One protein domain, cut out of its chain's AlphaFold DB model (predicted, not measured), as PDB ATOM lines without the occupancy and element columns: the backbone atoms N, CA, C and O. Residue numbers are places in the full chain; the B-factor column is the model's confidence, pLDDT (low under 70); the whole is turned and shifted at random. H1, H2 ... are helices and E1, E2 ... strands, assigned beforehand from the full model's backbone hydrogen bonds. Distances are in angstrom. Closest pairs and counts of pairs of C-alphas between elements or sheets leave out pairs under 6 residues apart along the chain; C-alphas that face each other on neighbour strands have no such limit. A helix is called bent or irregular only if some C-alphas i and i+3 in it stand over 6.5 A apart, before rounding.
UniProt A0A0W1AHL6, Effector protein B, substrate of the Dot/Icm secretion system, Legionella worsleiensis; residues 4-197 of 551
ATOM      1  N   PRO A   4     -18.752 -12.945  17.239       87.25
ATOM      2  CA  PRO A   4     -19.839 -12.319  17.982       87.25
ATOM      3  C   PRO A   4     -19.573 -10.814  18.125       87.25
ATOM      4  O   PRO A   4     -18.423 -10.396  18.273       87.25
ATOM      5  N   LYS A   5     -20.635 -10.007  18.103       89.81
ATOM      6  CA  LYS A   5     -20.561  -8.593  18.480       89.81
ATOM      7  C   LYS A   5     -20.038  -8.491  19.913       89.81
ATOM      8  O   LYS A   5     -20.446  -9.268  20.783       89.81
ATOM      9  N   ILE A   6     -19.121  -7.557  20.142       88.19
ATOM     10  CA  ILE A   6     -18.510  -7.375  21.454       88.19
ATOM     11  C   ILE A   6     -19.486  -6.638  22.370       88.19
ATOM     12  O   ILE A   6     -19.978  -5.552  22.064       88.19
ATOM     13  N   SER A   7     -19.762  -7.234  23.525       89.00
ATOM     14  CA  SER A   7     -20.607  -6.630  24.541       89.00
ATOM     15  C   SER A   7     -19.928  -5.406  25.153       89.00
ATOM     16  O   SER A   7     -18.795  -5.490  25.633       89.00
ATOM     17  N   ALA A   8     -20.645  -4.282  25.191       88.94
ATOM     18  CA  ALA A   8     -20.225  -3.076  25.906       88.94
ATOM     19  C   ALA A   8     -20.544  -3.120  27.413       88.94
ATOM     20  O   ALA A   8     -20.188  -2.195  28.149       88.94
ATOM     21  N   VAL A   9     -21.209  -4.185  27.879       89.94
ATOM     22  CA  VAL A   9     -21.577  -4.372  29.288       89.94
ATOM     23  C   VAL A   9     -20.322  -4.282  30.162       89.94
ATOM     24  O   VAL A   9     -19.277  -4.852  29.841       89.94
ATOM     25  N   LEU A  10     -20.418  -3.506  31.246       90.94
ATOM     26  CA  LEU A  10     -19.335  -3.224  32.200       90.94
ATOM     27  C   LEU A  10     -18.065  -2.572  31.610       90.94
ATOM     28  O   LEU A  10     -17.059  -2.503  32.310       90.94
ATOM     29  N   ASN A  11     -18.093  -2.057  30.371       90.69
ATOM     30  CA  ASN A  11     -16.931  -1.453  29.694       90.69
ATOM     31  C   ASN A  11     -15.730  -2.416  29.569       90.69
ATOM     32  O   ASN A  11     -14.576  -2.070  29.824       90.69
ATOM     33  N   ASN A  12     -16.011  -3.663  29.190       91.75
ATOM     34  CA  ASN A  12     -15.015  -4.733  29.155       91.75
ATOM     35  C   ASN A  12     -14.702  -5.251  27.738       91.75
ATOM     36  O   ASN A  12     -14.172  -6.351  27.575       91.75
ATOM     37  N   CYS A  13     -15.003  -4.444  26.713       92.44
ATOM     38  CA  CYS A  13     -14.889  -4.814  25.300       92.44
ATOM     39  C   CYS A  13     -13.550  -5.473  24.918       92.44
ATOM     40  O   CYS A  13     -13.585  -6.515  24.262       92.44
ATOM     41  N   PRO A  14     -12.376  -4.948  25.333       92.25
ATOM     42  CA  PRO A  14     -11.106  -5.538  24.915       92.25
ATOM     43  C   PRO A  14     -10.892  -6.962  25.442       92.25
ATOM     44  O   PRO A  14     -10.326  -7.787  24.734       92.25
ATOM     45  N   LEU A  15     -11.385  -7.279  26.648       96.56
ATOM     46  CA  LEU A  15     -11.300  -8.632  27.214       96.56
ATOM     47  C   LEU A  15     -12.368  -9.557  26.627       96.56
ATOM     48  O   LEU A  15     -12.082 -10.713  26.327       96.56
ATOM     49  N   HIS A  16     -13.581  -9.046  26.402       96.00
ATOM     50  CA  HIS A  16     -14.649  -9.786  25.725       96.00
ATOM     51  C   HIS A  16     -14.219 -10.272  24.343       96.00
ATOM     52  O   HIS A  16     -14.528 -11.400  23.954       96.00
ATOM     53  N   ALA A  17     -13.434  -9.459  23.638       95.75
ATOM     54  CA  ALA A  17     -12.879  -9.813  22.350       95.75
ATOM     55  C   ALA A  17     -11.992 -11.068  22.389       95.75
ATOM     56  O   ALA A  17     -11.874 -11.718  21.361       95.75
ATOM     57  N   LEU A  18     -11.388 -11.417  23.532       97.75
ATOM     58  CA  LEU A  18     -10.499 -12.579  23.682       97.75
ATOM     59  C   LEU A  18     -11.249 -13.888  23.955       97.75
ATOM     60  O   LEU A  18     -10.692 -14.975  23.828       97.75
ATOM     61  N   THR A  19     -12.504 -13.784  24.389       97.62
ATOM     62  CA  THR A  19     -13.251 -14.925  24.928       97.62
ATOM     63  C   THR A  19     -13.492 -16.075  23.952       97.62
ATOM     64  O   THR A  19     -13.505 -17.203  24.443       97.62
ATOM     65  N   PRO A  20     -13.630 -15.881  22.620       96.81
ATOM     66  CA  PRO A  20     -13.749 -17.008  21.699       96.81
ATOM     67  C   PRO A  20     -12.522 -17.923  21.739       96.81
ATOM     68  O   PRO A  20     -12.662 -19.116  21.981       96.81
ATOM     69  N   GLU A  21     -11.317 -17.363  21.592       98.00
ATOM     70  CA  GLU A  21     -10.081 -18.150  21.597       98.00
ATOM     71  C   GLU A  21      -9.797 -18.766  22.974       98.00
ATOM     72  O   GLU A  21      -9.372 -19.915  23.058       98.00
ATOM     73  N   ILE A  22     -10.084 -18.040  24.061       98.56
ATOM     74  CA  ILE A  22      -9.944 -18.569  25.427       98.56
ATOM     75  C   ILE A  22     -10.894 -19.753  25.651       98.56
ATOM     76  O   ILE A  22     -10.486 -20.770  26.211       98.56
ATOM     77  N   LYS A  23     -12.155 -19.641  25.205       98.25
ATOM     78  CA  LYS A  23     -13.131 -20.732  25.288       98.25
ATOM     79  C   LYS A  23     -12.651 -21.938  24.489       98.25
ATOM     80  O   LYS A  23     -12.646 -23.028  25.043       98.25
ATOM     81  N   ASP A  24     -12.199 -21.748  23.251       98.06
ATOM     82  CA  ASP A  24     -11.707 -22.843  22.405       98.06
ATOM     83  C   ASP A  24     -10.557 -23.623  23.068       98.06
ATOM     84  O   ASP A  24     -10.544 -24.853  23.019       98.06
ATOM     85  N   GLU A  25      -9.619 -22.945  23.738       98.50
ATOM     86  CA  GLU A  25      -8.553 -23.614  24.500       98.50
ATOM     87  C   GLU A  25      -9.084 -24.370  25.727       98.50
ATOM     88  O   GLU A  25      -8.692 -25.513  25.964       98.50
ATOM     89  N   ILE A  26     -10.021 -23.788  26.483       98.62
ATOM     90  CA  ILE A  26     -10.655 -24.458  27.634       98.62
ATOM     91  C   ILE A  26     -11.405 -25.723  27.194       98.62
ATOM     92  O   ILE A  26     -11.349 -26.740  27.886       98.62
ATOM     93  N   LEU A  27     -12.066 -25.695  26.032       98.38
ATOM     94  CA  LEU A  27     -12.738 -26.873  25.480       98.38
ATOM     95  C   LEU A  27     -11.746 -28.002  25.176       98.38
ATOM     96  O   LEU A  27     -12.035 -29.148  25.503       98.38
ATOM     97  N   LYS A  28     -10.551 -27.696  24.653       98.31
ATOM     98  CA  LYS A  28      -9.501 -28.707  24.423       98.31
ATOM     99  C   LYS A  28      -9.052 -29.373  25.725       98.31
ATOM    100  O   LYS A  28      -8.923 -30.596  25.756       98.31
ATOM    101  N   PHE A  29      -8.864 -28.596  26.796       98.12
ATOM    102  CA  PHE A  29      -8.562 -29.148  28.123       98.12
ATOM    103  C   PHE A  29      -9.706 -30.019  28.666       98.12
ATOM    104  O   PHE A  29      -9.453 -31.042  29.298       98.12
ATOM    105  N   GLY A  30     -10.964 -29.634  28.425       97.88
ATOM    106  CA  GLY A  30     -12.135 -30.411  28.844       97.88
ATOM    107  C   GLY A  30     -12.345 -31.707  28.052       97.88
ATOM    108  O   GLY A  30     -12.797 -32.700  28.617       97.88
ATOM    109  N   GLU A  31     -12.006 -31.715  26.761       98.19
ATOM    110  CA  GLU A  31     -12.074 -32.897  25.891       98.19
ATOM    111  C   GLU A  31     -10.948 -33.901  26.173       98.19
ATOM    112  O   GLU A  31     -11.147 -35.110  26.038       98.19
ATOM    113  N   ASN A  32      -9.765 -33.411  26.556       97.81
ATOM    114  CA  ASN A  32      -8.590 -34.231  26.816       97.81
ATOM    115  C   ASN A  32      -7.793 -33.700  28.015       97.81
ATOM    116  O   ASN A  32      -7.029 -32.747  27.888       97.81
ATOM    117  N   GLU A  33      -7.879 -34.390  29.153       93.38
ATOM    118  CA  GLU A  33      -7.136 -34.038  30.376       93.38
ATOM    119  C   GLU A  33      -5.605 -34.126  30.218       93.38
ATOM    120  O   GLU A  33      -4.876 -33.546  31.018       93.38
ATOM    121  N   LEU A  34      -5.114 -34.835  29.193       96.44
ATOM    122  CA  LEU A  34      -3.689 -34.922  28.850       96.44
ATOM    123  C   LEU A  34      -3.257 -33.854  27.834       96.44
ATOM    124  O   LEU A  34      -2.123 -33.889  27.353       96.44
ATOM    125  N   TYR A  35      -4.159 -32.956  27.425       97.69
ATOM    126  CA  TYR A  35      -3.795 -31.832  26.576       97.69
ATOM    127  C   TYR A  35      -2.874 -30.888  27.352       97.69
ATOM    128  O   TYR A  35      -3.239 -30.361  28.399       97.69
ATOM    129  N   GLU A  36      -1.681 -30.662  26.814       96.44
ATOM    130  CA  GLU A  36      -0.713 -29.712  27.346       96.44
ATOM    131  C   GLU A  36      -0.389 -28.674  26.272       96.44
ATOM    132  O   GLU A  36      -0.195 -28.993  25.095       96.44
ATOM    133  N   ASN A  37      -0.309 -27.415  26.688       96.94
ATOM    134  CA  ASN A  37       0.245 -26.333  25.890       96.94
ATOM    135  C   ASN A  37       1.236 -25.534  26.752       96.94
ATOM    136  O   ASN A  37       1.303 -25.716  27.971       96.94
ATOM    137  N   ALA A  38       2.004 -24.635  26.134       97.81
ATOM    138  CA  ALA A  38       3.026 -23.847  26.830       97.81
ATOM    139  C   ALA A  38       2.467 -22.921  27.939       97.81
ATOM    140  O   ALA A  38       3.235 -22.363  28.720       97.81
ATOM    141  N   TYR A  39       1.140 -22.775  28.040       98.12
ATOM    142  CA  TYR A  39       0.444 -21.870  28.959       98.12
ATOM    143  C   TYR A  39      -0.504 -22.604  29.915       98.12
ATOM    144  O   TYR A  39      -1.357 -21.966  30.533       98.12
ATOM    145  N   LEU A  40      -0.353 -23.927  30.081       97.81
ATOM    146  CA  LEU A  40      -1.203 -24.746  30.956       97.81
ATOM    147  C   LEU A  40      -1.352 -24.144  32.362       97.81
ATOM    148  O   LEU A  40      -2.458 -24.108  32.895       97.81
ATOM    149  N   GLN A  41      -0.265 -23.630  32.950       98.12
ATOM    150  CA  GLN A  41      -0.318 -23.025  34.285       98.12
ATOM    151  C   GLN A  41      -1.234 -21.794  34.323       98.12
ATOM    152  O   GLN A  41      -2.081 -21.699  35.204       98.12
ATOM    153  N   ALA A  42      -1.126 -20.893  33.346       98.25
ATOM    154  CA  ALA A  42      -1.951 -19.688  33.289       98.25
ATOM    155  C   ALA A  42      -3.433 -20.014  33.057       98.25
ATOM    156  O   ALA A  42      -4.314 -19.415  33.672       98.25
ATOM    157  N   TYR A  43      -3.725 -21.009  32.216       98.50
ATOM    158  CA  TYR A  43      -5.088 -21.513  32.071       98.50
ATOM    159  C   TYR A  43      -5.584 -22.142  33.383       98.50
ATOM    160  O   TYR A  43      -6.736 -21.920  33.758       98.50
ATOM    161  N   SER A  44      -4.745 -22.890  34.107       98.25
ATOM    162  CA  SER A  44      -5.092 -23.454  35.421       98.25
ATOM    163  C   SER A  44      -5.444 -22.356  36.430       98.25
ATOM    164  O   SER A  44      -6.457 -22.451  37.124       98.25
ATOM    165  N   ASP A  45      -4.678 -21.264  36.445       98.38
ATOM    166  CA  ASP A  45      -4.959 -20.097  37.283       98.38
ATOM    167  C   ASP A  45      -6.292 -19.436  36.884       98.38
ATOM    168  O   ASP A  45      -7.101 -19.096  37.750       98.38
ATOM    169  N   LEU A  46      -6.578 -19.324  35.579       98.69
ATOM    170  CA  LEU A  46      -7.860 -18.825  35.069       98.69
ATOM    171  C   LEU A  46      -9.038 -19.718  35.494       98.69
ATOM    172  O   LEU A  46     -10.064 -19.203  35.943       98.69
ATOM    173  N   LYS A  47      -8.890 -21.046  35.402       98.50
ATOM    174  CA  LYS A  47      -9.880 -22.028  35.875       98.50
ATOM    175  C   LYS A  47     -10.137 -21.867  37.372       98.50
ATOM    176  O   LYS A  47     -11.289 -21.814  37.791       98.50
ATOM    177  N   ASN A  48      -9.082 -21.749  38.176       98.56
ATOM    178  CA  ASN A  48      -9.208 -21.574  39.621       98.56
ATOM    179  C   ASN A  48      -9.894 -20.247  39.967       98.56
ATOM    180  O   ASN A  48     -10.743 -20.206  40.853       98.56
ATOM    181  N   LYS A  49      -9.600 -19.167  39.237       98.56
ATOM    182  CA  LYS A  49     -10.303 -17.885  39.392       98.56
ATOM    183  C   LYS A  49     -11.771 -17.975  39.010       98.56
ATOM    184  O   LYS A  49     -12.601 -17.395  39.705       98.56
ATOM    185  N   PHE A  50     -12.097 -18.706  37.944       98.69
ATOM    186  CA  PHE A  50     -13.483 -18.986  37.582       98.69
ATOM    187  C   PHE A  50     -14.189 -19.731  38.719       98.69
ATOM    188  O   PHE A  50     -15.260 -19.308  39.149       98.69
ATOM    189  N   ALA A  51     -13.554 -20.780  39.254       98.50
ATOM    190  CA  ALA A  51     -14.073 -21.543  40.381       98.50
ATOM    191  C   ALA A  51     -14.360 -20.641  41.589       98.50
ATOM    192  O   ALA A  51     -15.498 -20.576  42.042       98.50
ATOM    193  N   VAL A  52     -13.366 -19.865  42.037       98.38
ATOM    194  CA  VAL A  52     -13.505 -18.947  43.178       98.38
ATOM    195  C   VAL A  52     -14.609 -17.916  42.946       98.38
ATOM    196  O   VAL A  52     -15.446 -17.718  43.824       98.38
ATOM    197  N   PHE A  53     -14.637 -17.266  41.778       98.31
ATOM    198  CA  PHE A  53     -15.617 -16.215  41.485       98.31
ATOM    199  C   PHE A  53     -17.054 -16.743  41.530       98.31
ATOM    200  O   PHE A  53     -17.941 -16.088  42.074       98.31
ATOM    201  N   TYR A  54     -17.275 -17.945  40.996       98.44
ATOM    202  CA  TYR A  54     -18.587 -18.585  40.957       98.44
ATOM    203  C   TYR A  54     -18.862 -19.505  42.156       98.44
ATOM    204  O   TYR A  54     -19.876 -20.199  42.171       98.44
ATOM    205  N   GLY A  55     -18.011 -19.491  43.187       98.00
ATOM    206  CA  GLY A  55     -18.222 -20.236  44.431       98.00
ATOM    207  C   GLY A  55     -18.079 -21.758  44.313       98.00
ATOM    208  O   GLY A  55     -18.646 -22.481  45.128       98.00
ATOM    209  N   PHE A  56     -17.346 -22.248  43.315       97.94
ATOM    210  CA  PHE A  56     -16.924 -23.645  43.217       97.94
ATOM    211  C   PHE A  56     -15.614 -23.863  43.991       97.94
ATOM    212  O   PHE A  56     -14.779 -22.960  44.072       97.94
ATOM    213  N   ALA A  57     -15.403 -25.068  44.529       98.06
ATOM    214  CA  ALA A  57     -14.147 -25.448  45.178       98.06
ATOM    215  C   ALA A  57     -13.034 -25.620  44.118       98.06
ATOM    216  O   ALA A  57     -13.153 -26.515  43.278       98.06
ATOM    217  N   PRO A  58     -11.969 -24.791  44.098       98.12
ATOM    218  CA  PRO A  58     -10.964 -24.824  43.025       98.12
ATOM    219  C   PRO A  58     -10.274 -26.182  42.850       98.12
ATOM    220  O   PRO A  58      -9.958 -26.585  41.732       98.12
ATOM    221  N   GLU A  59     -10.065 -26.898  43.951       97.62
ATOM    222  CA  GLU A  59      -9.453 -28.223  44.000       97.62
ATOM    223  C   GLU A  59     -10.343 -29.340  43.436       97.62
ATOM    224  O   GLU A  59      -9.821 -30.343  42.949       97.62
ATOM    225  N   GLU A  60     -11.666 -29.160  43.450       97.31
ATOM    226  CA  GLU A  60     -12.642 -30.110  42.895       97.31
ATOM    227  C   GLU A  60     -13.102 -29.704  41.486       97.31
ATOM    228  O   GLU A  60     -13.580 -30.534  40.713       97.31
ATOM    229  N   PHE A  61     -12.937 -28.430  41.118       97.88
ATOM    230  CA  PHE A  61     -13.397 -27.891  39.844       97.88
ATOM    231  C   PHE A  61     -12.513 -28.364  38.677       97.88
ATOM    232  O   PHE A  61     -11.378 -27.913  38.475       97.88
ATOM    233  N   THR A  62     -13.033 -29.305  37.888       97.88
ATOM    234  CA  THR A  62     -12.292 -29.967  36.802       97.88
ATOM    235  C   THR A  62     -12.292 -29.165  35.494       97.88
ATOM    236  O   THR A  62     -13.127 -28.287  35.275       97.88
ATOM    237  N   TRP A  63     -11.370 -29.496  34.580       98.25
ATOM    238  CA  TRP A  63     -11.377 -28.955  33.213       98.25
ATOM    239  C   TRP A  63     -12.662 -29.275  32.460       98.25
ATOM    240  O   TRP A  63     -13.205 -28.418  31.764       98.25
ATOM    241  N   LYS A  64     -13.170 -30.495  32.649       98.06
ATOM    242  CA  LYS A  64     -14.425 -30.945  32.062       98.06
ATOM    243  C   LYS A  64     -15.602 -30.092  32.538       98.06
ATOM    244  O   LYS A  64     -16.334 -29.576  31.702       98.06
ATOM    245  N   SER A  65     -15.730 -29.871  33.848       98.00
ATOM    246  CA  SER A  65     -16.776 -29.009  34.417       98.00
ATOM    247  C   SER A  65     -16.693 -27.587  33.858       98.00
ATOM    248  O   SER A  65     -17.709 -27.011  33.474       98.00
ATOM    249  N   PHE A  66     -15.481 -27.029  33.747       98.31
ATOM    250  CA  PHE A  66     -15.291 -25.695  33.180       98.31
ATOM    251  C   PHE A  66     -15.749 -25.626  31.715       98.31
ATOM    252  O   PHE A  66     -16.516 -24.736  31.345       98.31
ATOM    253  N   ALA A  67     -15.337 -26.593  30.893       98.50
ATOM    254  CA  ALA A  67     -15.731 -26.681  29.490       98.50
ATOM    255  C   ALA A  67     -17.247 -26.872  29.314       98.50
ATOM    256  O   ALA A  67     -17.859 -26.164  28.514       98.50
ATOM    257  N   GLU A  68     -17.869 -27.776  30.076       98.06
ATOM    258  CA  GLU A  68     -19.312 -28.046  30.011       98.06
ATOM    259  C   GLU A  68     -20.141 -26.809  30.394       98.06
ATOM    260  O   GLU A  68     -21.101 -26.479  29.694       98.06
ATOM    261  N   ILE A  69     -19.727 -26.058  31.425       98.25
ATOM    262  CA  ILE A  69     -20.360 -24.777  31.774       98.25
ATOM    263  C   ILE A  69     -20.248 -23.799  30.605       98.25
ATOM    264  O   ILE A  69     -21.262 -23.246  30.182       98.25
ATOM    265  N   LEU A  70     -19.055 -23.599  30.030       98.19
ATOM    266  CA  LEU A  70     -18.895 -22.674  28.905       98.19
ATOM    267  C   LEU A  70     -19.699 -23.109  27.669       98.19
ATOM    268  O   LEU A  70     -20.175 -22.243  26.936       98.19
ATOM    269  N   LEU A  71     -19.875 -24.413  27.422       97.75
ATOM    270  CA  LEU A  71     -20.717 -24.935  26.333       97.75
ATOM    271  C   LEU A  71     -22.208 -24.641  26.528       97.75
ATOM    272  O   LEU A  71     -22.916 -24.507  25.532       97.75
ATOM    273  N   SER A  72     -22.674 -24.498  27.772       97.19
ATOM    274  CA  SER A  72     -24.068 -24.139  28.075       97.19
ATOM    275  C   SER A  72     -24.425 -22.690  27.718       97.19
ATOM    276  O   SER A  72     -25.604 -22.343  27.690       97.19
ATOM    277  N   TYR A  73     -23.429 -21.859  27.396       97.75
ATOM    278  CA  TYR A  73     -23.599 -20.447  27.067       97.75
ATOM    279  C   TYR A  73     -23.209 -20.146  25.621       97.75
ATOM    280  O   TYR A  73     -22.184 -20.616  25.104       97.75
ATOM    281  N   ASN A  74     -23.997 -19.287  24.974       96.38
ATOM    282  CA  ASN A  74     -23.652 -18.778  23.654       96.38
ATOM    283  C   ASN A  74     -22.439 -17.828  23.731       96.38
ATOM    284  O   ASN A  74     -21.897 -17.526  24.801       96.38
ATOM    285  N   ALA A  75     -21.965 -17.359  22.579       95.38
ATOM    286  CA  ALA A  75     -20.760 -16.535  22.524       95.38
ATOM    287  C   ALA A  75     -20.924 -15.137  23.155       95.38
ATOM    288  O   ALA A  75     -19.922 -14.536  23.531       95.38
ATOM    289  N   PHE A  76     -22.149 -14.609  23.278       95.56
ATOM    290  CA  PHE A  76     -22.399 -13.365  24.013       95.56
ATOM    291  C   PHE A  76     -22.357 -13.611  25.521       95.56
ATOM    292  O   PHE A  76     -21.607 -12.949  26.228       95.56
ATOM    293  N   ASP A  77     -23.090 -14.611  26.006       97.56
ATOM    294  CA  ASP A  77     -23.137 -14.940  27.431       97.56
ATOM    295  C   ASP A  77     -21.757 -15.350  27.967       97.56
ATOM    296  O   ASP A  77     -21.370 -14.957  29.067       97.56
ATOM    297  N   THR A  78     -20.956 -16.042  27.143       98.00
ATOM    298  CA  THR A  78     -19.553 -16.369  27.451       98.00
ATOM    299  C   THR A  78     -18.731 -15.109  27.768       98.00
ATOM    300  O   THR A  78     -17.906 -15.127  28.683       98.00
ATOM    301  N   GLN A  79     -18.968 -13.997  27.056       97.19
ATOM    302  CA  GLN A  79     -18.290 -12.724  27.333       97.19
ATOM    303  C   GLN A  79     -18.636 -12.209  28.730       97.19
ATOM    304  O   GLN A  79     -17.743 -11.814  29.478       97.19
ATOM    305  N   ILE A  80     -19.921 -12.266  29.089       97.75
ATOM    306  CA  ILE A  80     -20.430 -11.780  30.374       97.75
ATOM    307  C   ILE A  80     -19.875 -12.608  31.536       97.75
ATOM    308  O   ILE A  80     -19.427 -12.033  32.526       97.75
ATOM    309  N   ILE A  81     -19.848 -13.940  31.411       98.38
ATOM    310  CA  ILE A  81     -19.399 -14.809  32.510       98.38
ATOM    311  C   ILE A  81     -17.875 -14.831  32.680       98.38
ATOM    312  O   ILE A  81     -17.393 -14.953  33.806       98.38
ATOM    313  N   LEU A  82     -17.098 -14.701  31.595       98.38
ATOM    314  CA  LEU A  82     -15.633 -14.660  31.678       98.38
ATOM    315  C   LEU A  82     -15.099 -13.259  31.982       98.38
ATOM    316  O   LEU A  82     -14.014 -13.142  32.542       98.38
ATOM    317  N   GLY A  83     -15.832 -12.195  31.652       97.75
ATOM    318  CA  GLY A  83     -15.366 -10.814  31.795       97.75
ATOM    319  C   GLY A  83     -14.794 -10.462  33.182       97.75
ATOM    320  O   GLY A  83     -13.640 -10.028  33.251       97.75
ATOM    321  N   PRO A  84     -15.539 -10.674  34.285       98.19
ATOM    322  CA  PRO A  84     -15.052 -10.441  35.651       98.19
ATOM    323  C   PRO A  84     -13.886 -11.358  36.043       98.19
ATOM    324  O   PRO A  84     -12.953 -10.935  36.726       98.19
ATOM    325  N   VAL A  85     -13.905 -12.607  35.572       98.62
ATOM    326  CA  VAL A  85     -12.841 -13.585  35.835       98.62
ATOM    327  C   VAL A  85     -11.535 -13.146  35.169       98.62
ATOM    328  O   VAL A  85     -10.480 -13.187  35.798       98.62
ATOM    329  N   LEU A  86     -11.601 -12.632  33.938       98.62
ATOM    330  CA  LEU A  86     -10.446 -12.082  33.226       98.62
ATOM    331  C   LEU A  86      -9.904 -10.813  33.892       98.62
ATOM    332  O   LEU A  86      -8.692 -10.617  33.912       98.62
ATOM    333  N   ARG A  87     -10.761  -9.979  34.495       98.19
ATOM    334  CA  ARG A  87     -10.313  -8.836  35.311       98.19
ATOM    335  C   ARG A  87      -9.584  -9.292  36.576       98.19
ATOM    336  O   ARG A  87      -8.517  -8.764  36.880       98.19
ATOM    337  N   SER A  88     -10.086 -10.321  37.262       98.38
ATOM    338  CA  SER A  88      -9.381 -10.942  38.394       98.38
ATOM    339  C   SER A  88      -8.053 -11.582  37.973       98.38
ATOM    340  O   SER A  88      -7.068 -11.500  38.702       98.38
ATOM    341  N   PHE A  89      -7.998 -12.206  36.794       98.56
ATOM    342  CA  PHE A  89      -6.769 -12.771  36.229       98.56
ATOM    343  C   PHE A  89      -5.734 -11.682  35.929       98.56
ATOM    344  O   PHE A  89      -4.585 -11.773  36.354       98.56
ATOM    345  N   MET A  90      -6.172 -10.600  35.285       98.38
ATOM    346  CA  MET A  90      -5.360  -9.416  35.018       98.38
ATOM    347  C   MET A  90      -4.781  -8.808  36.307       98.38
ATOM    348  O   MET A  90      -3.600  -8.468  36.337       98.38
ATOM    349  N   LYS A  91      -5.587  -8.712  37.378       98.38
ATOM    350  CA  LYS A  91      -5.185  -8.152  38.682       98.38
ATOM    351  C   LYS A  91      -3.924  -8.815  39.245       98.38
ATOM    352  O   LYS A  91      -3.006  -8.121  39.690       98.38
ATOM    353  N   ASP A  92      -3.861 -10.143  39.197       98.12
ATOM    354  CA  ASP A  92      -2.716 -10.895  39.714       98.12
ATOM    355  C   ASP A  92      -1.452 -10.571  38.922       98.12
ATOM    356  O   ASP A  92      -0.407 -10.303  39.510       98.12
ATOM    357  N   HIS A  93      -1.538 -10.515  37.593       97.56
ATOM    358  CA  HIS A  93      -0.384 -10.184  36.759       97.56
ATOM    359  C   HIS A  93       0.087  -8.739  36.937       97.56
ATOM    360  O   HIS A  93       1.293  -8.498  36.939       97.56
ATOM    361  N   MET A  94      -0.829  -7.790  37.143       98.12
ATOM    362  CA  MET A  94      -0.458  -6.407  37.456       98.12
ATOM    363  C   MET A  94       0.261  -6.295  38.809       98.12
ATOM    364  O   MET A  94       1.187  -5.503  38.952       98.12
ATOM    365  N   THR A  95      -0.120  -7.106  39.797       97.38
ATOM    366  CA  THR A  95       0.474  -7.072  41.148       97.38
ATOM    367  C   THR A  95       1.965  -7.440  41.156       97.38
ATOM    368  O   THR A  95       2.699  -7.015  42.043       97.38
ATOM    369  N   HIS A  96       2.428  -8.190  40.154       95.62
ATOM    370  CA  HIS A  96       3.815  -8.656  40.042       95.62
ATOM    371  C   HIS A  96       4.654  -7.864  39.023       95.62
ATOM    372  O   HIS A  96       5.777  -8.263  38.719       95.62
ATOM    373  N   ASP A  97       4.121  -6.776  38.461       96.88
ATOM    374  CA  ASP A  97       4.796  -5.991  37.428       96.88
ATOM    375  C   ASP A  97       5.294  -4.645  37.963       96.88
ATOM    376  O   ASP A  97       4.519  -3.724  38.220       96.88
ATOM    377  N   ASP A  98       6.616  -4.496  38.041       96.62
ATOM    378  CA  ASP A  98       7.273  -3.273  38.513       96.62
ATOM    379  C   ASP A  98       6.863  -2.021  37.715       96.62
ATOM    380  O   ASP A  98       6.849  -0.909  38.251       96.62
ATOM    381  N   PHE A  99       6.481  -2.180  36.441       95.75
ATOM    382  CA  PHE A  99       6.050  -1.060  35.602       95.75
ATOM    383  C   PHE A  99       4.732  -0.431  36.076       95.75
ATOM    384  O   PHE A  99       4.504   0.759  35.843       95.75
ATOM    385  N   VAL A 100       3.896  -1.179  36.802       97.06
ATOM    386  CA  VAL A 100       2.661  -0.652  37.397       97.06
ATOM    387  C   VAL A 100       2.957   0.498  38.356       97.06
ATOM    388  O   VAL A 100       2.194   1.460  38.404       97.06
ATOM    389  N   SER A 101       4.101   0.481  39.047       97.06
ATOM    390  CA  SER A 101       4.502   1.592  39.917       97.06
ATOM    391  C   SER A 101       4.745   2.888  39.142       97.06
ATOM    392  O   SER A 101       4.392   3.969  39.615       97.06
ATOM    393  N   VAL A 102       5.294   2.789  37.928       96.75
ATOM    394  CA  VAL A 102       5.527   3.943  37.046       96.75
ATOM    395  C   VAL A 102       4.197   4.505  36.540       96.75
ATOM    396  O   VAL A 102       3.984   5.718  36.583       96.75
ATOM    397  N   LEU A 103       3.280   3.631  36.112       95.44
ATOM    398  CA  LEU A 103       1.942   4.025  35.655       95.44
ATOM    399  C   LEU A 103       1.122   4.665  36.783       95.44
ATOM    400  O   LEU A 103       0.487   5.702  36.577       95.44
ATOM    401  N   ALA A 104       1.187   4.100  37.988       96.62
ATOM    402  CA  ALA A 104       0.518   4.636  39.164       96.62
ATOM    403  C   ALA A 104       1.039   6.034  39.528       96.62
ATOM    404  O   ALA A 104       0.235   6.948  39.738       96.62
ATOM    405  N   GLN A 105       2.365   6.231  39.506       97.31
ATOM    406  CA  GLN A 105       2.991   7.536  39.730       97.31
ATOM    407  C   GLN A 105       2.557   8.564  38.676       97.31
ATOM    408  O   GLN A 105       2.213   9.689  39.034       97.31
ATOM    409  N   ALA A 106       2.518   8.181  37.395       96.25
ATOM    410  CA  ALA A 106       2.059   9.058  36.314       96.25
ATOM    411  C   ALA A 106       0.587   9.488  36.475       96.25
ATOM    412  O   ALA A 106       0.210  10.575  36.042       96.25
ATOM    413  N   ASN A 107      -0.229   8.665  37.138       94.88
ATOM    414  CA  ASN A 107      -1.634   8.943  37.438       94.88
ATOM    415  C   ASN A 107      -1.859   9.592  38.817       94.88
ATOM    416  O   ASN A 107      -3.007   9.810  39.193       94.88
ATOM    417  N   ASN A 108      -0.799   9.914  39.570       97.12
ATOM    418  CA  ASN A 108      -0.872  10.413  40.950       97.12
ATOM    419  C   ASN A 108      -1.652   9.478  41.904       97.12
ATOM    420  O   ASN A 108      -2.439   9.934  42.731       97.12
ATOM    421  N   THR A 109      -1.432   8.165  41.790       97.75
ATOM    422  CA  THR A 109      -2.071   7.114  42.610       97.75
ATOM    423  C   THR A 109      -1.027   6.149  43.174       97.75
ATOM    424  O   THR A 109       0.123   6.145  42.730       97.75
ATOM    425  N   THR A 110      -1.398   5.316  44.151       98.19
ATOM    426  CA  THR A 110      -0.547   4.184  44.563       98.19
ATOM    427  C   THR A 110      -0.671   3.013  43.576       98.19
ATOM    428  O   THR A 110      -1.693   2.907  42.893       98.19
ATOM    429  N   PRO A 111       0.319   2.098  43.504       98.19
ATOM    430  CA  PRO A 111       0.220   0.892  42.675       98.19
ATOM    431  C   PRO A 111      -1.062   0.094  42.941       98.19
ATOM    432  O   PRO A 111      -1.755  -0.283  42.007       98.19
ATOM    433  N   GLU A 112      -1.433  -0.084  44.211       98.31
ATOM    434  CA  GLU A 112      -2.664  -0.777  44.611       98.31
ATOM    435  C   GLU A 112      -3.930  -0.063  44.117       98.31
ATOM    436  O   GLU A 112      -4.816  -0.697  43.547       98.31
ATOM    437  N   GLN A 113      -4.008   1.264  44.271       97.75
ATOM    438  CA  GLN A 113      -5.145   2.047  43.781       97.75
ATOM    439  C   GLN A 113      -5.263   1.981  42.258       97.75
ATOM    440  O   GLN A 113      -6.370   1.867  41.740       97.75
ATOM    441  N   TYR A 114      -4.139   2.029  41.543       97.56
ATOM    442  CA  TYR A 114      -4.124   1.885  40.091       97.56
ATOM    443  C   TYR A 114      -4.585   0.485  39.665       97.56
ATOM    444  O   TYR A 114      -5.452   0.365  38.806       97.56
ATOM    445  N   ILE A 115      -4.082  -0.573  40.310       98.12
ATOM    446  CA  ILE A 115      -4.512  -1.955  40.054       98.12
ATOM    447  C   ILE A 115      -6.019  -2.103  40.279       98.12
ATOM    448  O   ILE A 115      -6.712  -2.610  39.400       98.12
ATOM    449  N   ASN A 116      -6.542  -1.630  41.413       97.81
ATOM    450  CA  ASN A 116      -7.973  -1.708  41.710       97.81
ATOM    451  C   ASN A 116      -8.793  -0.883  40.709       97.81
ATOM    452  O   ASN A 116      -9.799  -1.361  40.198       97.81
ATOM    453  N   ARG A 117      -8.322   0.310  40.322       96.69
ATOM    454  CA  ARG A 117      -8.964   1.117  39.274       96.69
ATOM    455  C   ARG A 117      -9.091   0.361  37.946       96.69
ATOM    456  O   ARG A 117     -10.107   0.471  37.263       96.69
ATOM    457  N   MET A 118      -8.063  -0.395  37.565       96.69
ATOM    458  CA  MET A 118      -8.056  -1.130  36.301       96.69
ATOM    459  C   MET A 118      -8.790  -2.471  36.391       96.69
ATOM    460  O   MET A 118      -9.399  -2.890  35.412       96.69
ATOM    461  N   ALA A 119      -8.747  -3.171  37.520       97.44
ATOM    462  CA  ALA A 119      -9.267  -4.534  37.635       97.44
ATOM    463  C   ALA A 119     -10.626  -4.645  38.343       97.44
ATOM    464  O   ALA A 119     -11.251  -5.700  38.281       97.44
ATOM    465  N   GLU A 120     -11.108  -3.588  38.994       97.25
ATOM    466  CA  GLU A 120     -12.357  -3.600  39.759       97.25
ATOM    467  C   GLU A 120     -13.376  -2.620  39.175       97.25
ATOM    468  O   GLU A 120     -13.048  -1.704  38.410       97.25
ATOM    469  N   LEU A 121     -14.648  -2.839  39.506       95.81
ATOM    470  CA  LEU A 121     -15.688  -1.886  39.149       95.81
ATOM    471  C   LEU A 121     -15.480  -0.586  39.915       95.81
ATOM    472  O   LEU A 121     -15.233  -0.601  41.115       95.81
ATOM    473  N   GLN A 122     -15.627   0.530  39.215       94.88
ATOM    474  CA  GLN A 122     -15.548   1.843  39.834       94.88
ATOM    475  C   GLN A 122     -16.891   2.194  40.478       94.88
ATOM    476  O   GLN A 122     -17.945   1.990  39.871       94.88
ATOM    477  N   ASP A 123     -16.857   2.718  41.703       92.62
ATOM    478  CA  ASP A 123     -18.066   2.996  42.486       92.62
ATOM    479  C   ASP A 123     -18.982   4.038  41.837       92.62
ATOM    480  O   ASP A 123     -20.205   3.955  41.972       92.62
ATOM    481  N   ASP A 124     -18.391   4.997  41.127       91.31
ATOM    482  CA  ASP A 124     -19.055   6.133  40.491       91.31
ATOM    483  C   ASP A 124     -19.777   5.759  39.189       91.31
ATOM    484  O   ASP A 124     -20.870   6.252  38.921       91.31
ATOM    485  N   THR A 125     -19.185   4.875  38.386       90.75
ATOM    486  CA  THR A 125     -19.727   4.466  37.081       90.75
ATOM    487  C   THR A 125     -20.384   3.092  37.103       90.75
ATOM    488  O   THR A 125     -21.103   2.746  36.169       90.75
ATOM    489  N   GLY A 126     -20.095   2.266  38.112       93.44
ATOM    490  CA  GLY A 126     -20.460   0.853  38.114       93.44
ATOM    491  C   GLY A 126     -19.829   0.067  36.957       93.44
ATOM    492  O   GLY A 126     -20.389  -0.935  36.515       93.44
ATOM    493  N   ARG A 127     -18.705   0.519  36.395       94.56
ATOM    494  CA  ARG A 127     -18.056  -0.103  35.230       94.56
ATOM    495  C   ARG A 127     -16.564  -0.265  35.475       94.56
ATOM    496  O   ARG A 127     -16.003   0.381  36.355       94.56
ATOM    497  N   TYR A 128     -15.917  -1.131  34.702       95.50
ATOM    498  CA  TYR A 128     -14.460  -1.220  34.713       95.50
ATOM    499  C   TYR A 128     -13.839  -0.035  33.966       95.50
ATOM    500  O   TYR A 128     -14.443   0.521  33.042       95.50
ATOM    501  N   ALA A 129     -12.597   0.311  34.305       93.88
ATOM    502  CA  ALA A 129     -11.805   1.198  33.464       93.88
ATOM    503  C   ALA A 129     -11.553   0.560  32.084       93.88
ATOM    504  O   ALA A 129     -11.368  -0.661  31.956       93.88
ATOM    505  N   SER A 130     -11.541   1.396  31.042       91.94
ATOM    506  CA  SER A 130     -11.120   0.979  29.704       91.94
ATOM    507  C   SER A 130      -9.653   0.547  29.729       91.94
ATOM    508  O   SER A 130      -8.869   1.071  30.517       91.94
ATOM    509  N   LEU A 131      -9.302  -0.419  28.880       93.50
ATOM    510  CA  LEU A 131      -7.941  -0.940  28.763       93.50
ATOM    511  C   LEU A 131      -7.334  -0.525  27.427       93.50
ATOM    512  O   LEU A 131      -8.005  -0.596  26.392       93.50
ATOM    513  N   ALA A 132      -6.062  -0.150  27.452       93.12
ATOM    514  CA  ALA A 132      -5.254   0.051  26.261       93.12
ATOM    515  C   ALA A 132      -4.816  -1.301  25.651       93.12
ATOM    516  O   ALA A 132      -4.760  -2.315  26.357       93.12
ATOM    517  N   PRO A 133      -4.496  -1.365  24.340       94.75
ATOM    518  CA  PRO A 133      -4.135  -2.628  23.691       94.75
ATOM    519  C   PRO A 133      -2.918  -3.312  24.331       94.75
ATOM    520  O   PRO A 133      -2.871  -4.538  24.436       94.75
ATOM    521  N   ASP A 134      -1.933  -2.526  24.761       96.00
ATOM    522  CA  ASP A 134      -0.717  -3.008  25.407       96.00
ATOM    523  C   ASP A 134      -0.984  -3.548  26.815       96.00
ATOM    524  O   ASP A 134      -0.391  -4.558  27.184       96.00
ATOM    525  N   GLU A 135      -1.917  -2.960  27.569       96.38
ATOM    526  CA  GLU A 135      -2.357  -3.484  28.870       96.38
ATOM    527  C   GLU A 135      -3.068  -4.836  28.711       96.38
ATOM    528  O   GLU A 135      -2.728  -5.805  29.395       96.38
ATOM    529  N   VAL A 136      -4.005  -4.930  27.756       97.19
ATOM    530  CA  VAL A 136      -4.708  -6.183  27.421       97.19
ATOM    531  C   VAL A 136      -3.702  -7.264  27.046       97.19
ATOM    532  O   VAL A 136      -3.764  -8.390  27.548       97.19
ATOM    533  N   PHE A 137      -2.737  -6.916  26.193       98.12
ATOM    534  CA  PHE A 137      -1.711  -7.859  25.791       98.12
ATOM    535  C   PHE A 137      -0.820  -8.278  26.964       98.12
ATOM    536  O   PHE A 137      -0.633  -9.471  27.195       98.12
ATOM    537  N   LYS A 138      -0.266  -7.310  27.700       97.94
ATOM    538  CA  LYS A 138       0.745  -7.543  28.734       97.94
ATOM    539  C   LYS A 138       0.205  -8.364  29.898       97.94
ATOM    540  O   LYS A 138       0.904  -9.264  30.363       97.94
ATOM    541  N   TYR A 139      -1.009  -8.063  30.353       98.25
ATOM    542  CA  TYR A 139      -1.561  -8.651  31.573       98.25
ATOM    543  C   TYR A 139      -2.495  -9.837  31.318       98.25
ATOM    544  O   TYR A 139      -2.710 -10.626  32.236       98.25
ATOM    545  N   VAL A 140      -3.013 -10.012  30.094       98.50
ATOM    546  CA  VAL A 140      -3.909 -11.132  29.758       98.50
ATOM    547  C   VAL A 140      -3.371 -11.959  28.591       98.50
ATOM    548  O   VAL A 140      -2.981 -13.107  28.799       98.50
ATOM    549  N   CYS A 141      -3.299 -11.400  27.378       98.56
ATOM    550  CA  CYS A 141      -3.020 -12.195  26.173       98.56
ATOM    551  C   CYS A 141      -1.678 -12.934  26.241       98.56
ATOM    552  O   CYS A 141      -1.627 -14.130  25.970       98.56
ATOM    553  N   LYS A 142      -0.604 -12.250  26.653       98.31
ATOM    554  CA  LYS A 142       0.744 -12.824  26.743       98.31
ATOM    555  C   LYS A 142       0.783 -14.056  27.649       98.31
ATOM    556  O   LYS A 142       1.459 -15.023  27.312       98.31
ATOM    557  N   ASN A 143       0.064 -14.023  28.772       98.38
ATOM    558  CA  ASN A 143       0.037 -15.118  29.745       98.38
ATOM    559  C   ASN A 143      -0.836 -16.288  29.277       98.38
ATOM    560  O   ASN A 143      -0.571 -17.421  29.653       98.38
ATOM    561  N   LEU A 144      -1.832 -16.034  28.424       98.56
ATOM    562  CA  LEU A 144      -2.707 -17.059  27.840       98.56
ATOM    563  C   LEU A 144      -2.266 -17.513  26.436       98.56
ATOM    564  O   LEU A 144      -3.012 -18.210  25.750       98.56
ATOM    565  N   GLY A 145      -1.076 -17.106  25.986       98.31
ATOM    566  CA  GLY A 145      -0.530 -17.492  24.685       98.31
ATOM    567  C   GLY A 145      -1.228 -16.874  23.481       98.31
ATOM    568  O   GLY A 145      -1.191 -17.434  22.390       98.31
ATOM    569  N   LEU A 146      -1.864 -15.719  23.645       98.62
ATOM    570  CA  LEU A 146      -2.573 -15.019  22.581       98.62
ATOM    571  C   LEU A 146      -1.707 -13.865  22.059       98.62
ATOM    572  O   LEU A 146      -1.265 -13.002  22.818       98.62
ATOM    573  N   SER A 147      -1.467 -13.827  20.751       98.56
ATOM    574  CA  SER A 147      -0.937 -12.629  20.090       98.56
ATOM    575  C   SER A 147      -2.065 -11.644  19.799       98.56
ATOM    576  O   SER A 147      -3.214 -12.042  19.610       98.56
ATOM    577  N   LEU A 148      -1.736 -10.358  19.726       98.38
ATOM    578  CA  LEU A 148      -2.687  -9.285  19.463       98.38
ATOM    579  C   LEU A 148      -2.197  -8.393  18.318       98.38
ATOM    580  O   LEU A 148      -1.110  -7.831  18.382       98.38
ATOM    581  N   THR A 149      -3.029  -8.203  17.300       98.06
ATOM    582  CA  THR A 149      -2.861  -7.172  16.275       98.06
ATOM    583  C   THR A 149      -3.935  -6.112  16.476       98.06
ATOM    584  O   THR A 149      -5.120  -6.363  16.265       98.06
ATOM    585  N   TYR A 150      -3.512  -4.920  16.875       96.88
ATOM    586  CA  TYR A 150      -4.381  -3.774  17.090       96.88
ATOM    587  C   TYR A 150      -4.392  -2.861  15.865       96.88
ATOM    588  O   TYR A 150      -3.340  -2.409  15.419       96.88
ATOM    589  N   HIS A 151      -5.578  -2.556  15.351       95.50
ATOM    590  CA  HIS A 151      -5.821  -1.639  14.244       95.50
ATOM    591  C   HIS A 151      -6.528  -0.393  14.779       95.50
ATOM    592  O   HIS A 151      -7.731  -0.405  15.047       95.50
ATOM    593  N   SER A 152      -5.773   0.689  14.958       92.94
ATOM    594  CA  SER A 152      -6.346   2.004  15.260       92.94
ATOM    595  C   SER A 152      -7.087   2.576  14.048       92.94
ATOM    596  O   SER A 152      -6.703   2.287  12.918       92.94
ATOM    597  N   GLN A 153      -8.071   3.451  14.271       88.31
ATOM    598  CA  GLN A 153      -8.882   4.053  13.204       88.31
ATOM    599  C   GLN A 153      -8.068   4.800  12.126       88.31
ATOM    600  O   GLN A 153      -8.400   4.713  10.949       88.31
ATOM    601  N   GLU A 154      -7.017   5.529  12.514       87.56
ATOM    602  CA  GLU A 154      -6.236   6.389  11.601       87.56
ATOM    603  C   GLU A 154      -4.741   6.028  11.534       87.56
ATOM    604  O   GLU A 154      -3.978   6.632  10.782       87.56
ATOM    605  N   GLY A 155      -4.297   5.064  12.340       87.06
ATOM    606  CA  GLY A 155      -2.884   4.734  12.519       87.06
ATOM    607  C   GLY A 155      -2.477   3.382  11.940       87.06
ATOM    608  O   GLY A 155      -3.298   2.579  11.498       87.06
ATOM    609  N   GLN A 156      -1.169   3.128  11.967       93.94
ATOM    610  CA  GLN A 156      -0.611   1.827  11.608       93.94
ATOM    611  C   GLN A 156      -1.020   0.762  12.625       93.94
ATOM    612  O   GLN A 156      -1.152   1.040  13.818       93.94
ATOM    613  N   SER A 157      -1.183  -0.470  12.147       96.25
ATOM    614  CA  SER A 157      -1.449  -1.591  13.033       96.25
ATOM    615  C   SER A 157      -0.243  -1.884  13.929       96.25
ATOM    616  O   SER A 157       0.911  -1.843  13.497       96.25
ATOM    617  N   ILE A 158      -0.517  -2.178  15.198       97.38
ATOM    618  CA  ILE A 158       0.483  -2.526  16.207       97.38
ATOM    619  C   ILE A 158       0.373  -4.022  16.476       97.38
ATOM    620  O   ILE A 158      -0.713  -4.530  16.750       97.38
ATOM    621  N   ASN A 159       1.499  -4.731  16.403       98.06
ATOM    622  CA  ASN A 159       1.557  -6.169  16.642       98.06
ATOM    623  C   ASN A 159       2.242  -6.462  17.976       98.06
ATOM    624  O   ASN A 159       3.394  -6.086  18.189       98.06
ATOM    625  N   PHE A 160       1.546  -7.197  18.831       98.06
ATOM    626  CA  PHE A 160       2.045  -7.733  20.083       98.06
ATOM    627  C   PHE A 160       2.100  -9.260  19.971       98.06
ATOM    628  O   PHE A 160       1.067  -9.925  19.880       98.06
ATOM    629  N   ALA A 161       3.306  -9.821  19.930       98.25
ATOM    630  CA  ALA A 161       3.508 -11.253  19.721       98.25
ATOM    631  C   ALA A 161       3.738 -11.981  21.051       98.25
ATOM    632  O   ALA A 161       4.655 -11.634  21.800       98.25
ATOM    633  N   ALA A 162       2.933 -13.009  21.329       97.88
ATOM    634  CA  ALA A 162       3.234 -13.964  22.393       97.88
ATOM    635  C   ALA A 162       4.428 -14.859  21.977       97.88
ATOM    636  O   ALA A 162       4.592 -15.104  20.781       97.88
ATOM    637  N   PRO A 163       5.264 -15.350  22.917       97.25
ATOM    638  CA  PRO A 163       6.447 -16.156  22.584       97.25
ATOM    639  C   PRO A 163       6.136 -17.438  21.797       97.25
ATOM    640  O   PRO A 163       6.843 -17.767  20.850       97.25
ATOM    641  N   GLU A 164       5.057 -18.127  22.163       97.50
ATOM    642  CA  GLU A 164       4.580 -19.359  21.523       97.50
ATOM    643  C   GLU A 164       3.077 -19.211  21.253       97.50
ATOM    644  O   GLU A 164       2.271 -19.668  22.052       97.50
ATOM    645  N   PRO A 165       2.643 -18.461  20.233       97.94
ATOM    646  CA  PRO A 165       1.244 -18.068  20.137       97.94
ATOM    647  C   PRO A 165       0.333 -19.253  19.784       97.94
ATOM    648  O   PRO A 165       0.536 -19.916  18.770       97.94
ATOM    649  N   LEU A 166      -0.703 -19.471  20.595       98.00
ATOM    650  CA  LEU A 166      -1.803 -20.405  20.333       98.00
ATOM    651  C   LEU A 166      -2.760 -19.846  19.271       98.00
ATOM    652  O   LEU A 166      -3.260 -20.581  18.422       98.00
ATOM    653  N   ALA A 167      -2.986 -18.530  19.304       98.19
ATOM    654  CA  ALA A 167      -3.809 -17.804  18.343       98.19
ATOM    655  C   ALA A 167      -3.352 -16.341  18.208       98.19
ATOM    656  O   ALA A 167      -2.653 -15.808  19.074       98.19
ATOM    657  N   THR A 168      -3.790 -15.681  17.133       98.06
ATOM    658  CA  THR A 168      -3.631 -14.234  16.932       98.06
ATOM    659  C   THR A 168      -5.000 -13.578  16.850       98.06
ATOM    660  O   THR A 168      -5.850 -13.974  16.056       98.06
ATOM    661  N   ILE A 169      -5.197 -12.550  17.665       97.50
ATOM    662  CA  ILE A 169      -6.444 -11.807  17.781       97.50
ATOM    663  C   ILE A 169      -6.292 -10.471  17.069       97.50
ATOM    664  O   ILE A 169      -5.360  -9.725  17.343       97.50
ATOM    665  N   HIS A 170      -7.224 -10.156  16.174       96.94
ATOM    666  CA  HIS A 170      -7.290  -8.849  15.530       96.94
ATOM    667  C   HIS A 170      -8.347  -7.990  16.220       96.94
ATOM    668  O   HIS A 170      -9.506  -8.396  16.318       96.94
ATOM    669  N   LEU A 171      -7.943  -6.809  16.687       95.50
ATOM    670  CA  LEU A 171      -8.829  -5.815  17.285       95.50
ATOM    671  C   LEU A 171      -8.840  -4.556  16.436       95.50
ATOM    672  O   LEU A 171      -7.788  -3.995  16.152       95.50
ATOM    673  N   TYR A 172     -10.028  -4.102  16.072       94.44
ATOM    674  CA  TYR A 172     -10.264  -2.868  15.343       94.44
ATOM    675  C   TYR A 172     -10.924  -1.876  16.284       94.44
ATOM    676  O   TYR A 172     -11.948  -2.190  16.889       94.44
ATOM    677  N   HIS A 173     -10.350  -0.688  16.410       91.06
ATOM    678  CA  HIS A 173     -10.908   0.365  17.244       91.06
ATOM    679  C   HIS A 173     -11.566   1.441  16.390       91.06
ATOM    680  O   HIS A 173     -10.971   1.938  15.433       91.06
ATOM    681  N   GLN A 174     -12.795   1.794  16.752       86.88
ATOM    682  CA  GLN A 174     -13.572   2.865  16.138       86.88
ATOM    683  C   GLN A 174     -13.925   3.891  17.210       86.88
ATOM    684  O   GLN A 174     -14.370   3.504  18.284       86.88
ATOM    685  N   GLY A 175     -13.767   5.182  16.920       83.62
ATOM    686  CA  GLY A 175     -14.076   6.262  17.858       83.62
ATOM    687  C   GLY A 175     -12.886   6.704  18.715       83.62
ATOM    688  O   GLY A 175     -11.728   6.397  18.423       83.62
ATOM    689  N   GLY A 176     -13.170   7.497  19.754       74.19
ATOM    690  CA  GLY A 176     -12.145   8.081  20.624       74.19
ATOM    691  C   GLY A 176     -11.452   7.044  21.512       74.19
ATOM    692  O   GLY A 176     -12.089   6.116  22.003       74.19
ATOM    693  N   LEU A 177     -10.142   7.207  21.736       66.75
ATOM    694  CA  LEU A 177      -9.327   6.290  22.554       66.75
ATOM    695  C   LEU A 177      -9.766   6.236  24.029       66.75
ATOM    696  O   LEU A 177      -9.478   5.252  24.705       66.75
ATOM    697  N   ASP A 178     -10.506   7.240  24.507       64.62
ATOM    698  CA  ASP A 178     -10.964   7.331  25.902       64.62
ATOM    699  C   ASP A 178     -12.173   6.416  26.215       64.62
ATOM    700  O   ASP A 178     -12.809   6.532  27.263       64.62
ATOM    701  N   GLY A 179     -12.501   5.481  25.314       63.97
ATOM    702  CA  GLY A 179     -13.474   4.413  25.540       63.97
ATOM    703  C   GLY A 179     -14.914   4.754  25.151       63.97
ATOM    704  O   GLY A 179     -15.198   5.736  24.464       63.97
ATOM    705  N   ALA A 180     -15.857   3.919  25.596       65.38
ATOM    706  CA  ALA A 180     -17.252   3.965  25.145       65.38
ATOM    707  C   ALA A 180     -17.956   5.306  25.415       65.38
ATOM    708  O   ALA A 180     -18.874   5.671  24.684       65.38
ATOM    709  N   GLN A 181     -17.516   6.065  26.426       64.94
ATOM    710  CA  GLN A 181     -18.090   7.376  26.750       64.94
ATOM    711  C   GLN A 181     -17.796   8.448  25.689       64.94
ATOM    712  O   GLN A 181     -18.587   9.373  25.533       64.94
ATOM    713  N   VAL A 182     -16.713   8.300  24.920       70.88
ATOM    714  CA  VAL A 182     -16.371   9.168  23.777       70.88
ATOM    715  C   VAL A 182     -16.639   8.479  22.433       70.88
ATOM    716  O   VAL A 182     -16.055   8.827  21.407       70.88
ATOM    717  N   GLY A 183     -17.512   7.466  22.436       73.25
ATOM    718  CA  GLY A 183     -17.857   6.682  21.250       73.25
ATOM    719  C   GLY A 183     -16.803   5.652  20.833       73.25
ATOM    720  O   GLY A 183     -16.928   5.095  19.748       73.25
ATOM    721  N   GLY A 184     -15.786   5.393  21.663       81.31
ATOM    722  CA  GLY A 184     -14.781   4.354  21.437       81.31
ATOM    723  C   GLY A 184     -15.358   2.945  21.590       81.31
ATOM    724  O   GLY A 184     -15.828   2.572  22.667       81.31
ATOM    725  N   HIS A 185     -15.304   2.133  20.539       85.19
ATOM    726  CA  HIS A 185     -15.697   0.727  20.566       85.19
ATOM    727  C   HIS A 185     -14.645  -0.162  19.898       85.19
ATOM    728  O   HIS A 185     -13.915   0.257  18.999       85.19
ATOM    729  N   TRP A 186     -14.573  -1.406  20.365       90.44
ATOM    730  CA  TRP A 186     -13.627  -2.412  19.898       90.44
ATOM    731  C   TRP A 186     -14.393  -3.502  19.172       90.44
ATOM    732  O   TRP A 186     -15.365  -4.018  19.710       90.44
ATOM    733  N   GLU A 187     -13.923  -3.876  17.990       92.31
ATOM    734  CA  GLU A 187     -14.525  -4.897  17.138       92.31
ATOM    735  C   GLU A 187     -13.483  -5.940  16.718       92.31
ATOM    736  O   GLU A 187     -12.287  -5.660  16.641       92.31
ATOM    737  N   ARG A 188     -13.931  -7.158  16.394       93.62
ATOM    738  CA  ARG A 188     -13.060  -8.219  15.841       93.62
ATOM    739  C   ARG A 188     -12.855  -8.118  14.328       93.62
ATOM    740  O   ARG A 188     -12.067  -8.868  13.759       93.62
ATOM    741  N   THR A 189     -13.596  -7.234  13.665       92.06
ATOM    742  CA  THR A 189     -13.634  -7.131  12.202       92.06
ATOM    743  C   THR A 189     -13.583  -5.675  11.779       92.06
ATOM    744  O   THR A 189     -14.202  -4.826  12.424       92.06
ATOM    745  N   GLU A 190     -12.920  -5.399  10.660       88.50
ATOM    746  CA  GLU A 190     -12.912  -4.075  10.047       88.50
ATOM    747  C   GLU A 190     -14.356  -3.599   9.810       88.50
ATOM    748  O   GLU A 190     -15.180  -4.329   9.257       88.50
ATOM    749  N   GLN A 191     -14.684  -2.401  10.304       81.44
ATOM    750  CA  GLN A 191     -16.020  -1.787  10.213       81.44
ATOM    751  C   GLN A 191     -17.172  -2.565  10.885       81.44
ATOM    752  O   GLN A 191     -18.332  -2.236  10.663       81.44
ATOM    753  N   GLY A 192     -16.903  -3.601  11.688       78.62
ATOM    754  CA  GLY A 192     -17.946  -4.366  12.394       78.62
ATOM    755  C   GLY A 192     -18.916  -5.156  11.492       78.62
ATOM    756  O   GLY A 192     -19.763  -5.884  12.007       78.62
ATOM    757  N   MET A 193     -18.790  -5.081  10.160       78.00
ATOM    758  CA  MET A 193     -19.781  -5.612   9.204       78.00
ATOM    759  C   MET A 193     -19.945  -7.136   9.240       78.00
ATOM    760  O   MET A 193     -20.945  -7.669   8.760       78.00
ATOM    761  N   GLN A 194     -18.963  -7.855   9.784       83.62
ATOM    762  CA  GLN A 194     -18.985  -9.314   9.895       83.62
ATOM    763  C   GLN A 194     -19.321  -9.800  11.309       83.62
ATOM    764  O   GLN A 194     -19.319 -11.013  11.547       83.62
ATOM    765  N   SER A 195     -19.606  -8.881  12.235       85.19
ATOM    766  CA  SER A 195     -20.035  -9.236  13.581       85.19
ATOM    767  C   SER A 195     -21.467  -9.790  13.558       85.19
ATOM    768  O   SER A 195     -22.354  -9.296  12.859       85.19
ATOM    769  N   ILE A 196     -21.704 -10.866  14.304       87.62
ATOM    770  CA  ILE A 196     -23.043 -11.412  14.525       87.62
ATOM    771  C   ILE A 196     -23.535 -10.885  15.861       87.62
ATOM    772  O   ILE A 196     -22.903 -11.117  16.889       87.62
ATOM    773  N   ASN A 197     -24.700 -10.242  15.869       87.44
ATOM    774  CA  ASN A 197     -25.370  -9.895  17.112       87.44
ATOM    775  C   ASN A 197     -25.919 -11.169  17.782       87.44
ATOM    776  O   ASN A 197     -27.039 -11.602  17.509       87.44
TER     777      ASN A 197
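This is residues 4 to 197 of the 551 residues of the protein "Effector protein B, substrate of the Dot/Icm secretion system" of Legionella worsleiensis (UniProt A0A0W1AHL6). A small twisted sheet makes a wall on one side of the domain, with H8 packed on one of its faces; beyond H8 the long, kinked helix H5 runs through the middle and crosses H8. H2, H3 and H4 gather at one end of the domain, while H7 folds back alongside residues 87 to 95 of H5 and H6 packs across H7, both apart from the strands of the sheet. The printed part has 194 residues, with eight named helices followed by four named strands; the sheet is mixed, in the order E2 E1 E3 E4, and the class is mixed, helices and strands. The whole is compact, with a radius of gyration of the C-alphas of 16.4 A and spans of 43 by 41 by 33 A.

H1, residues 13 to 16, begins at C-alpha 13 (-14.889, -4.814, 25.300). H2 is residues 19 to 31, 18.0 A; H3 is residues 40 to 53, 19.8 A; H4 is residues 63 to 71. H5, residues 75 to 95, is 29.8 A long and begins at C-alpha 75 (-20.760, -16.535, 22.524), with a kink of 43 degrees near residue 82. H6 is residues 99 to 106, H7 111 to 119 and H8 133 to 141. E1 is residues 146 to 151, 16.1 A; E2 is 158 to 160; E3 is 167 to 174, 23.0 A; E4, 185 to 187, ends at C-alpha 187 (-14.525, -4.897, 17.138). H5 and H8 are irregular, but only just: C-alphas 81 and 84 are 6.9 A apart, C-alphas 138 and 141 6.51 A.

H5 is the hub, touching five helices. Its closest C-alphas are Gln 79 to His 16 of H1, 4.9 A; Gln 79 to Thr 19 of H2, 6.0 A; Val 85 to Phe 50 of H3, 5.7 A; Met 90 to Tyr 139 of H8, 5.2 A, about perpendicular at 90 degrees; and Arg 87 to Ala 119 of H7, 5.0 A, a shallow tilt of 8 degrees, opposite ways. H7 touches H6, closest C-alphas Pro 111 and Ser 101, 5.1 A. H4 touches H2, closest C-alphas Lys 64 and Gly 30, 4.0 A. H8 is on the sheet, over E1, at a height over the sheet of 9.5 A; H1 is on the same face. E1 and E3 are parallel, N 149 to O 169 2.8 A. Hairpins are E1 and E2, N 148 to O 160 2.8 A, and E3 and E4, N 172 to O 187 2.8 A. Every O i to N i+4 pair is within hydrogen-bond range in H2, H3, H4, H6, H7 and H8; in H5 12 of 17 are, and H1 is too short for such a pair.

The two C-alphas farthest apart are those of Glu 60 and Glu 154, 48.5 A. The printed part has no cut, and the link from H7 to H8 is long, with 13 residues. Mean pLDDT of the printed part is 94.5; residues 177 to 181 are under 70.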